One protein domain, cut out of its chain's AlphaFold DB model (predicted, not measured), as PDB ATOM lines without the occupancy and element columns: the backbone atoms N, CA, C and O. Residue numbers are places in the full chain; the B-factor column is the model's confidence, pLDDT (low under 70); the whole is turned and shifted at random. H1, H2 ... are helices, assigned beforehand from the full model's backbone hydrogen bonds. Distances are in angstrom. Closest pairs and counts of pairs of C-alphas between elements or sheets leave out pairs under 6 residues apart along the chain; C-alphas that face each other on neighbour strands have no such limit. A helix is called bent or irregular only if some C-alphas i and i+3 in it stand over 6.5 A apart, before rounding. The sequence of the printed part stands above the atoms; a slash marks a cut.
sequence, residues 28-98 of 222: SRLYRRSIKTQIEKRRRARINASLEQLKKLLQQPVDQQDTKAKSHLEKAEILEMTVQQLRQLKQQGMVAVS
ATOM      1  N   SER A  28      -6.869  27.559  23.741       77.81
ATOM      2  CA  SER A  28      -5.904  26.890  22.870       77.81
ATOM      3  C   SER A  28      -6.508  26.458  21.526       77.81
ATOM      4  O   SER A  28      -5.827  26.498  20.499       77.81
ATOM      5  N   ARG A  29      -7.797  26.081  21.476       79.81
ATOM      6  CA  ARG A  29      -8.483  25.735  20.210       79.81
ATOM      7  C   ARG A  29      -8.789  26.973  19.370       79.81
ATOM      8  O   ARG A  29      -8.649  26.921  18.148       79.81
ATOM      9  N   LEU A  30      -9.182  28.077  20.004       85.19
ATOM     10  CA  LEU A  30      -9.430  29.348  19.315       85.19
ATOM     11  C   LEU A  30      -8.130  29.968  18.800       85.19
ATOM     12  O   LEU A  30      -8.086  30.405  17.651       85.19
ATOM     13  N   TYR A  31      -7.060  29.901  19.592       83.44
ATOM     14  CA  TYR A  31      -5.721  30.312  19.181       83.44
ATOM     15  C   TYR A  31      -5.249  29.531  17.948       83.44
ATOM     16  O   TYR A  31      -4.926  30.132  16.924       83.44
ATOM     17  N   ARG A  32      -5.330  28.191  17.967       85.94
ATOM     18  CA  ARG A  32      -4.977  27.356  16.799       85.94
ATOM     19  C   ARG A  32      -5.804  27.692  15.554       85.94
ATOM     20  O   ARG A  32      -5.255  27.725  14.456       85.94
ATOM     21  N   ARG A  33      -7.111  27.947  15.697       84.38
ATOM     22  CA  ARG A  33      -7.972  28.372  14.575       84.38
ATOM     23  C   ARG A  33      -7.565  29.744  14.040       84.38
ATOM     24  O   ARG A  33      -7.430  29.881  12.830       84.38
ATOM     25  N   SER A  34      -7.300  30.709  14.919       87.56
ATOM     26  CA  SER A  34      -6.827  32.044  14.538       87.56
ATOM     27  C   SER A  34      -5.513  31.970  13.757       87.56
ATOM     28  O   SER A  34      -5.426  32.518  12.662       87.56
ATOM     29  N   ILE A  35      -4.532  31.195  14.237       92.88
ATOM     30  CA  ILE A  35      -3.260  30.979  13.532       92.88
ATOM     31  C   ILE A  35      -3.488  30.371  12.142       92.88
ATOM     32  O   ILE A  35      -2.948  30.883  11.163       92.88
ATOM     33  N   LYS A  36      -4.341  29.341  12.018       92.44
ATOM     34  CA  LYS A  36      -4.705  28.771  10.707       92.44
ATOM     35  C   LYS A  36      -5.316  29.824   9.776       92.44
ATOM     36  O   LYS A  36      -4.923  29.910   8.616       92.44
ATOM     37  N   THR A  37      -6.227  30.656  10.280       93.75
ATOM     38  CA  THR A  37      -6.826  31.751   9.504       93.75
ATOM     39  C   THR A  37      -5.781  32.778   9.064       93.75
ATOM     40  O   THR A  37      -5.822  33.224   7.920       93.75
ATOM     41  N   GLN A  38      -4.832  33.143   9.929       93.88
ATOM     42  CA  GLN A  38      -3.758  34.079   9.580       93.88
ATOM     43  C   GLN A  38      -2.819  33.505   8.512       93.88
ATOM     44  O   GLN A  38      -2.466  34.208   7.565       93.88
ATOM     45  N   ILE A  39      -2.459  32.222   8.617       95.62
ATOM     46  CA  ILE A  39      -1.655  31.526   7.601       95.62
ATOM     47  C   ILE A  39      -2.386  31.524   6.256       95.62
ATOM     48  O   ILE A  39      -1.798  31.893   5.240       95.62
ATOM     49  N   GLU A  40      -3.675  31.184   6.242       95.88
ATOM     50  CA  GLU A  40      -4.466  31.164   5.010       95.88
ATOM     51  C   GLU A  40      -4.614  32.562   4.395       95.88
ATOM     52  O   GLU A  40      -4.486  32.714   3.180       95.88
ATOM     53  N   LYS A  41      -4.800  33.608   5.211       96.81
ATOM     54  CA  LYS A  41      -4.795  35.001   4.732       96.81
ATOM     55  C   LYS A  41      -3.475  35.352   4.042       96.81
ATOM     56  O   LYS A  41      -3.499  35.886   2.934       96.81
ATOM     57  N   ARG A  42      -2.330  35.003   4.645       96.69
ATOM     58  CA  ARG A  42      -1.004  35.215   4.032       96.69
ATOM     59  C   ARG A  42      -0.838  34.413   2.740       96.69
ATOM     60  O   ARG A  42      -0.326  34.949   1.761       96.69
ATOM     61  N   ARG A  43      -1.296  33.157   2.703       98.19
ATOM     62  CA  ARG A  43      -1.268  32.324   1.489       98.19
ATOM     63  C   ARG A  43      -2.073  32.964   0.356       98.19
ATOM     64  O   ARG A  43      -1.560  33.092  -0.751       98.19
ATOM     65  N   ARG A  44      -3.301  33.415   0.641       97.88
ATOM     66  CA  ARG A  44      -4.172  34.094  -0.336       97.88
ATOM     67  C   ARG A  44      -3.558  35.387  -0.860       97.88
ATOM     68  O   ARG A  44      -3.594  35.615  -2.062       97.88
ATOM     69  N   ALA A  45      -2.963  36.193   0.020       97.69
ATOM     70  CA  ALA A  45      -2.265  37.412  -0.380       97.69
ATOM     71  C   ALA A  45      -1.114  37.110  -1.352       97.69
ATOM     72  O   ALA A  45      -1.012  37.752  -2.393       97.69
ATOM     73  N   ARG A  46      -0.307  36.078  -1.067       98.12
ATOM     74  CA  ARG A  46       0.775  35.637  -1.966       98.12
ATOM     75  C   ARG A  46       0.253  35.198  -3.337       98.12
ATOM     76  O   ARG A  46       0.821  35.596  -4.346       98.12
ATOM     77  N   ILE A  47      -0.825  34.413  -3.376       96.56
ATOM     78  CA  ILE A  47      -1.428  33.949  -4.637       96.56
ATOM     79  C   ILE A  47      -1.946  35.130  -5.458       96.56
ATOM     80  O   ILE A  47      -1.648  35.231  -6.645       96.56
ATOM     81  N   ASN A  48      -2.679  36.050  -4.832       96.56
ATOM     82  CA  ASN A  48      -3.206  37.217  -5.534       96.56
ATOM     83  C   ASN A  48      -2.079  38.124  -6.051       96.56
ATOM     84  O   ASN A  48      -2.143  38.544  -7.200       96.56
ATOM     85  N   ALA A  49      -1.015  38.334  -5.268       96.44
ATOM     86  CA  ALA A  49       0.157  39.083  -5.720       96.44
ATOM     87  C   ALA A  49       0.786  38.450  -6.973       96.44
ATOM     88  O   ALA A  49       1.044  39.147  -7.952       96.44
ATOM     89  N   SER A  50       0.954  37.121  -6.994       96.19
ATOM     90  CA  SER A  50       1.474  36.435  -8.184       96.19
ATOM     91  C   SER A  50       0.540  36.541  -9.397       96.19
ATOM     92  O   SER A  50       1.015  36.724 -10.512       96.19
ATOM     93  N   LEU A  51      -0.784  36.500  -9.199       94.94
ATOM     94  CA  LEU A  51      -1.756  36.673 -10.286       94.94
ATOM     95  C   LEU A  51      -1.734  38.096 -10.860       94.94
ATOM     96  O   LEU A  51      -1.853  38.269 -12.069       94.94
ATOM     97  N   GLU A  52      -1.546  39.114 -10.019       93.31
ATOM     98  CA  GLU A  52      -1.372  40.498 -10.472       93.31
ATOM     99  C   GLU A  52      -0.075  40.682 -11.265       93.31
ATOM    100  O   GLU A  52      -0.069  41.379 -12.279       93.31
ATOM    101  N   GLN A  53       1.018  40.046 -10.833       93.81
ATOM    102  CA  GLN A  53       2.275  40.043 -11.585       93.81
ATOM    103  C   GLN A  53       2.097  39.381 -12.954       93.81
ATOM    104  O   GLN A  53       2.492  39.971 -13.958       93.81
ATOM    105  N   LEU A  54       1.452  38.210 -13.009       93.31
ATOM    106  CA  LEU A  54       1.139  37.535 -14.270       93.31
ATOM    107  C   LEU A  54       0.290  38.429 -15.175       93.31
ATOM    108  O   LEU A  54       0.664  38.657 -16.318       93.31
ATOM    109  N   LYS A  55      -0.788  39.029 -14.658       91.31
ATOM    110  CA  LYS A  55      -1.632  39.959 -15.424       91.31
ATOM    111  C   LYS A  55      -0.828  41.105 -16.047       91.31
ATOM    112  O   LYS A  55      -1.053  41.429 -17.207       91.31
ATOM    113  N   LYS A  56       0.123  41.692 -15.313       90.06
ATOM    114  CA  LYS A  56       1.000  42.750 -15.845       90.06
ATOM    115  C   LYS A  56       1.877  42.246 -16.990       90.06
ATOM    116  O   LYS A  56       1.947  42.918 -18.009       90.06
ATOM    117  N   LEU A  57       2.498  41.072 -16.845       89.19
ATOM    118  CA  LEU A  57       3.311  40.458 -17.906       89.19
ATOM    119  C   LEU A  57       2.471  40.134 -19.151       89.19
ATOM    120  O   LEU A  57       2.906  40.371 -20.270       89.19
ATOM    121  N   LEU A  58       1.236  39.669 -18.959       86.62
ATOM    122  CA  LEU A  58       0.299  39.363 -20.043       86.62
ATOM    123  C   LEU A  58      -0.197  40.615 -20.787       86.62
ATOM    124  O   LEU A  58      -0.527  40.555 -21.971       86.62
ATOM    125  N   GLN A  59      -0.270  41.750 -20.090       84.19
ATOM    126  CA  GLN A  59      -0.643  43.048 -20.655       84.19
ATOM    127  C   GLN A  59       0.516  43.755 -21.365       84.19
ATOM    128  O   GLN A  59       0.261  44.678 -22.140       84.19
ATOM    129  N   GLN A  60       1.767  43.348 -21.120       74.06
ATOM    130  CA  GLN A  60       2.915  43.880 -21.850       74.06
ATOM    131  C   GLN A  60       2.818  43.443 -23.324       74.06
ATOM    132  O   GLN A  60       2.689  42.251 -23.610       74.06
ATOM    133  N   PRO A  61       2.799  44.386 -24.280       59.56
ATOM    134  CA  PRO A  61       2.544  44.066 -25.676       59.56
ATOM    135  C   PRO A  61       3.788  43.451 -26.329       59.56
ATOM    136  O   PRO A  61       4.855  44.055 -26.299       59.56
ATOM    137  N   VAL A  62       3.627  42.290 -26.970       59.56
ATOM    138  CA  VAL A  62       4.492  41.895 -28.100       59.56
ATOM    139  C   VAL A  62       3.898  42.437 -29.407       59.56
ATOM    140  O   VAL A  62       4.640  42.952 -30.229       59.56
ATOM    141  N   ASP A  63       2.562  42.493 -29.511       58.25
ATOM    142  CA  ASP A  63       1.832  43.090 -30.635       58.25
ATOM    143  C   ASP A  63       0.673  43.971 -30.128       58.25
ATOM    144  O   ASP A  63      -0.090  43.596 -29.229       58.25
ATOM    145  N   GLN A  64       0.575  45.187 -30.672       54.81
ATOM    146  CA  GLN A  64      -0.201  46.317 -30.133       54.81
ATOM    147  C   GLN A  64      -1.721  46.257 -30.389       54.81
ATOM    148  O   GLN A  64      -2.437  47.172 -29.983       54.81
ATOM    149  N   GLN A  65      -2.238  45.203 -31.026       53.62
ATOM    150  CA  GLN A  65      -3.604  45.211 -31.565       53.62
ATOM    151  C   GLN A  65      -4.710  45.077 -30.490       53.62
ATOM    152  O   GLN A  65      -5.769  45.678 -30.639       53.62
ATOM    153  N   ASP A  66      -4.456  44.392 -29.362       56.97
ATOM    154  CA  ASP A  66      -5.518  43.976 -28.416       56.97
ATOM    155  C   ASP A  66      -5.293  44.411 -26.954       56.97
ATOM    156  O   ASP A  66      -5.539  43.672 -25.996       56.97
ATOM    157  N   THR A  67      -4.803  45.628 -26.733       59.81
ATOM    158  CA  THR A  67      -4.537  46.153 -25.375       59.81
ATOM    159  C   THR A  67      -5.810  46.357 -24.542       59.81
ATOM    160  O   THR A  67      -5.789  46.194 -23.320       59.81
ATOM    161  N   LYS A  68      -6.949  46.650 -25.187       60.00
ATOM    162  CA  LYS A  68      -8.233  46.889 -24.508       60.00
ATOM    163  C   LYS A  68      -8.840  45.605 -23.931       60.00
ATOM    164  O   LYS A  68      -9.309  45.642 -22.794       60.00
ATOM    165  N   ALA A  69      -8.753  44.478 -24.647       63.62
ATOM    166  CA  ALA A  69      -9.206  43.168 -24.162       63.62
ATOM    167  C   ALA A  69      -8.371  42.696 -22.955       63.62
ATOM    168  O   ALA A  69      -8.908  42.216 -21.962       63.62
ATOM    169  N   LYS A  70      -7.057  42.958 -22.973       63.25
ATOM    170  CA  LYS A  70      -6.120  42.533 -21.917       63.25
ATOM    171  C   LYS A  70      -6.245  43.311 -20.600       63.25
ATOM    172  O   LYS A  70      -5.708  42.882 -19.579       63.25
ATOM    173  N   SER A  71      -6.939  44.451 -20.567       71.06
ATOM    174  CA  SER A  71      -7.114  45.261 -19.346       71.06
ATOM    175  C   SER A  71      -7.947  44.554 -18.258       71.06
ATOM    176  O   SER A  71      -7.679  44.705 -17.055       71.06
ATOM    177  N   HIS A  72      -8.886  43.695 -18.659       75.06
ATOM    178  CA  HIS A  72      -9.808  42.993 -17.769       75.06
ATOM    179  C   HIS A  72      -9.721  41.472 -17.949       75.06
ATOM    180  O   HIS A  72     -10.683  40.828 -18.336       75.06
ATOM    181  N   LEU A  73      -8.554  40.902 -17.635       82.25
ATOM    182  CA  LEU A  73      -8.410  39.448 -17.573       82.25
ATOM    183  C   LEU A  73      -9.091  38.881 -16.324       82.25
ATOM    184  O   LEU A  73      -8.810  39.340 -15.203       82.25
ATOM    185  N   GLU A  74      -9.931  37.866 -16.516       88.94
ATOM    186  CA  GLU A  74     -10.467  37.046 -15.428       88.94
ATOM    187  C   GLU A  74      -9.404  36.085 -14.868       88.94
ATOM    188  O   GLU A  74      -8.374  35.829 -15.485       88.94
ATOM    189  N   LYS A  75      -9.632  35.502 -13.683       90.75
ATOM    190  CA  LYS A  75      -8.642  34.594 -13.066       90.75
ATOM    191  C   LYS A  75      -8.353  33.352 -13.910       90.75
ATOM    192  O   LYS A  75      -7.205  32.923 -13.951       90.75
ATOM    193  N   ALA A  76      -9.378  32.776 -14.538       91.44
ATOM    194  CA  ALA A  76      -9.211  31.623 -15.419       91.44
ATOM    195  C   ALA A  76      -8.404  32.008 -16.668       91.44
ATOM    196  O   ALA A  76      -7.434  31.334 -16.995       91.44
ATOM    197  N   GLU A  77      -8.725  33.153 -17.269       89.69
ATOM    198  CA  GLU A  77      -8.050  33.686 -18.453       89.69
ATOM    199  C   GLU A  77      -6.575  34.039 -18.191       89.69
ATOM    200  O   GLU A  77      -5.711  33.711 -19.002       89.69
ATOM    201  N   ILE A  78      -6.246  34.631 -17.028       91.06
ATOM    202  CA  ILE A  78      -4.846  34.861 -16.614       91.06
ATOM    203  C   ILE A  78      -4.068  33.541 -16.642       91.06
ATOM    204  O   ILE A  78      -2.949  33.492 -17.154       91.06
ATOM    205  N   LEU A  79      -4.641  32.472 -16.084       95.06
ATOM    206  CA  LEU A  79      -3.982  31.167 -16.019       95.06
ATOM    207  C   LEU A  79      -3.870  30.521 -17.403       95.06
ATOM    208  O   LEU A  79      -2.799  30.029 -17.754       95.06
ATOM    209  N   GLU A  80      -4.937  30.560 -18.195       91.81
ATOM    210  CA  GLU A  80      -4.978  29.995 -19.542       91.81
ATOM    211  C   GLU A  80      -3.969  30.673 -20.476       91.81
ATOM    212  O   GLU A  80      -3.109  29.999 -21.052       91.81
ATOM    213  N   MET A  81      -3.989  32.007 -20.545       89.94
ATOM    214  CA  MET A  81      -3.071  32.760 -21.396       89.94
ATOM    215  C   MET A  81      -1.613  32.578 -20.952       89.94
ATOM    216  O   MET A  81      -0.727  32.437 -21.795       89.94
ATOM    217  N   THR A  82      -1.350  32.489 -19.641       92.50
ATOM    218  CA  THR A  82       0.001  32.175 -19.135       92.50
ATOM    219  C   THR A  82       0.462  30.797 -19.612       92.50
ATOM    220  O   THR A  82       1.592  30.648 -20.073       92.50
ATOM    221  N   VAL A  83      -0.396  29.773 -19.544       92.31
ATOM    222  CA  VAL A  83      -0.054  28.423 -20.025       92.31
ATOM    223  C   VAL A  83       0.221  28.427 -21.529       92.31
ATOM    224  O   VAL A  83       1.173  27.779 -21.971       92.31
ATOM    225  N   GLN A  84      -0.567  29.164 -22.312       89.88
ATOM    226  CA  GLN A  84      -0.344  29.306 -23.750       89.88
ATOM    227  C   GLN A  84       1.007  29.972 -24.050       89.88
ATOM    228  O   GLN A  84       1.786  29.424 -24.832       89.88
ATOM    229  N   GLN A  85       1.328  31.084 -23.381       88.12
ATOM    230  CA  GLN A  85       2.622  31.754 -23.533       88.12
ATOM    231  C   GLN A  85       3.791  30.846 -23.139       88.12
ATOM    232  O   GLN A  85       4.773  30.760 -23.869       88.12
ATOM    233  N   LEU A  86       3.686  30.100 -22.034       90.81
ATOM    234  CA  LEU A  86       4.737  29.163 -21.616       90.81
ATOM    235  C   LEU A  86       4.951  28.033 -22.634       90.81
ATOM    236  O   LEU A  86       6.091  27.642 -22.889       90.81
ATOM    237  N   ARG A  87       3.877  27.518 -23.248       87.88
ATOM    238  CA  ARG A  87       3.978  26.522 -24.328       87.88
ATOM    239  C   ARG A  87       4.668  27.102 -25.559       87.88
ATOM    240  O   ARG A  87       5.544  26.443 -26.114       87.88
ATOM    241  N   GLN A  88       4.310  28.323 -25.949       86.31
ATOM    242  CA  GLN A  88       4.928  29.021 -27.073       86.31
ATOM    243  C   GLN A  88       6.419  29.288 -26.816       86.31
ATOM    244  O   GLN A  88       7.255  28.943 -27.646       86.31
ATOM    245  N   LEU A  89       6.773  29.804 -25.638       87.56
ATOM    246  CA  LEU A  89       8.162  30.047 -25.243       87.56
ATOM    247  C   LEU A  89       8.997  28.758 -25.192       87.56
ATOM    248  O   LEU A  89      10.176  28.772 -25.546       87.56
ATOM    249  N   LYS A  90       8.389  27.634 -24.788       84.31
ATOM    250  CA  LYS A  90       9.028  26.312 -24.837       84.31
ATOM    251  C   LYS A  90       9.285  25.857 -26.278       84.31
ATOM    252  O   LYS A  90      10.363  25.343 -26.555       84.31
ATOM    253  N   GLN A  91       8.333  26.054 -27.191       83.69
ATOM    254  CA  GLN A  91       8.514  25.732 -28.616       83.69
ATOM    255  C   GLN A  91       9.590  26.605 -29.275       83.69
ATOM    256  O   GLN A  91      10.341  26.121 -30.113       83.69
ATOM    257  N   GLN A  92       9.697  27.868 -28.858       84.44
ATOM    258  CA  GLN A  92      10.716  28.811 -29.326       84.44
ATOM    259  C   GLN A  92      12.098  28.587 -28.682       84.44
ATOM    260  O   GLN A  92      13.038  29.308 -28.998       84.44
ATOM    261  N   GLY A  93      12.235  27.630 -27.753       79.81
ATOM    262  CA  GLY A  93      13.488  27.372 -27.032       79.81
ATOM    263  C   GLY A  93      13.914  28.491 -26.072       79.81
ATOM    264  O   GLY A  93      15.012  28.443 -25.527       79.81
ATOM    265  N   MET A  94      13.058  29.491 -25.838       77.00
ATOM    266  CA  MET A  94      13.357  30.663 -25.004       77.00
ATOM    267  C   MET A  94      13.210  30.383 -23.511       77.00
ATOM    268  O   MET A  94      13.798  31.074 -22.682       77.00
ATOM    269  N   VAL A  95      12.416  29.373 -23.159       70.56
ATOM    270  CA  VAL A  95      12.274  28.921 -21.779       70.56
ATOM    271  C   VAL A  95      12.664  27.456 -21.727       70.56
ATOM    272  O   VAL A  95      11.880  26.564 -22.064       70.56
ATOM    273  N   ALA A  96      13.877  27.211 -21.238       63.66
ATOM    274  CA  ALA A  96      14.236  25.933 -20.652       63.66
ATOM    275  C   ALA A  96      13.460  25.802 -19.335       63.66
ATOM    276  O   ALA A  96      14.000  25.980 -18.247       63.66
ATOM    277  N   VAL A  97      12.152  25.524 -19.416       57.84
ATOM    278  CA  VAL A  97      11.498  24.863 -18.290       57.84
ATOM    279  C   VAL A  97      12.249  23.555 -18.234       57.84
ATOM    280  O   VAL A  97      12.122  22.760 -19.172       57.84
ATOM    281  N   SER A  98      13.072  23.388 -17.202       55.62
ATOM    282  CA  SER A  98      13.725  22.147 -16.816       55.62
ATOM    283  C   SER A  98      12.635  21.107 -16.554       55.62
ATOM    284  O   SER A  98      12.324  20.703 -15.443       55.62
TER     285      SER A  98
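Overview. This is residues 28 to 98 of the 222 residues of the protein "transcription factor HES-3-like" of Pogona vitticeps (central bearded dragon) (UniProt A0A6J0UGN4). One long straight helix, H1, sticks out as an arm with residues 28 to 47, and its other end belongs to a small head with a short irregular helix, H2, and a third helix, H3. H3 has its first half packed on the last part of H1 and slants away from it. The printed part has 71 residues, with three named helices in the order H1, H2, H3 and no named strand: all helix. The whole is extended, with a radius of gyration of the C-alphas of 17.5 A, and flat, spanning 56 by 33 by 15 A.

Arrangement. H1, residues 28 to 59, stands free over residues 28 to 47. With residues 51 to 58 alone it touches H3, residues 75 to 91, which touches it with residues 75 to 82 alone. Their closest C-alphas, those of Lys 55 and Ile 78, are 6.1 A apart. H1 and H3 stand at a steep tilt of 56 degrees and run the same way. H2, residues 64 to 70, only just touches H1, at its residues 58 to 59 alone, with 3 pairs of C-alphas within 8 A. Their closest C-alphas, those of Gln 59 and Lys 70, are 5.6 A apart. H1 and H2 form a helical hairpin, at a shallow tilt of 27 degrees, opposite ways. H2 and H3 are apart. In H1 and H3 every O i to N i+4 pair is within hydrogen-bond range; in H2 1 of 3 is, beside 1 of 4 O i to N i+3 pairs.

Along the chain. H1 runs 46.7 A from C-alpha 28 at (-5.904, 26.890, 22.870) to C-alpha 59 at (-0.643, 43.048, -20.655). H3 measures 24.8 A and ends with C-alpha 91 at (8.514, 25.732, -28.616). H2 is irregular: C-alphas 65 and 68 are 8.6 A apart.

Size, cuts and confidence. The C-alphas farthest apart, those of Ser 28 and Gln 65, are 57.5 A apart. The printed part has no cut, and both links are tight. Its mean pLDDT is 83.5, with residues 61 to 70 and 96 to 98 under 70.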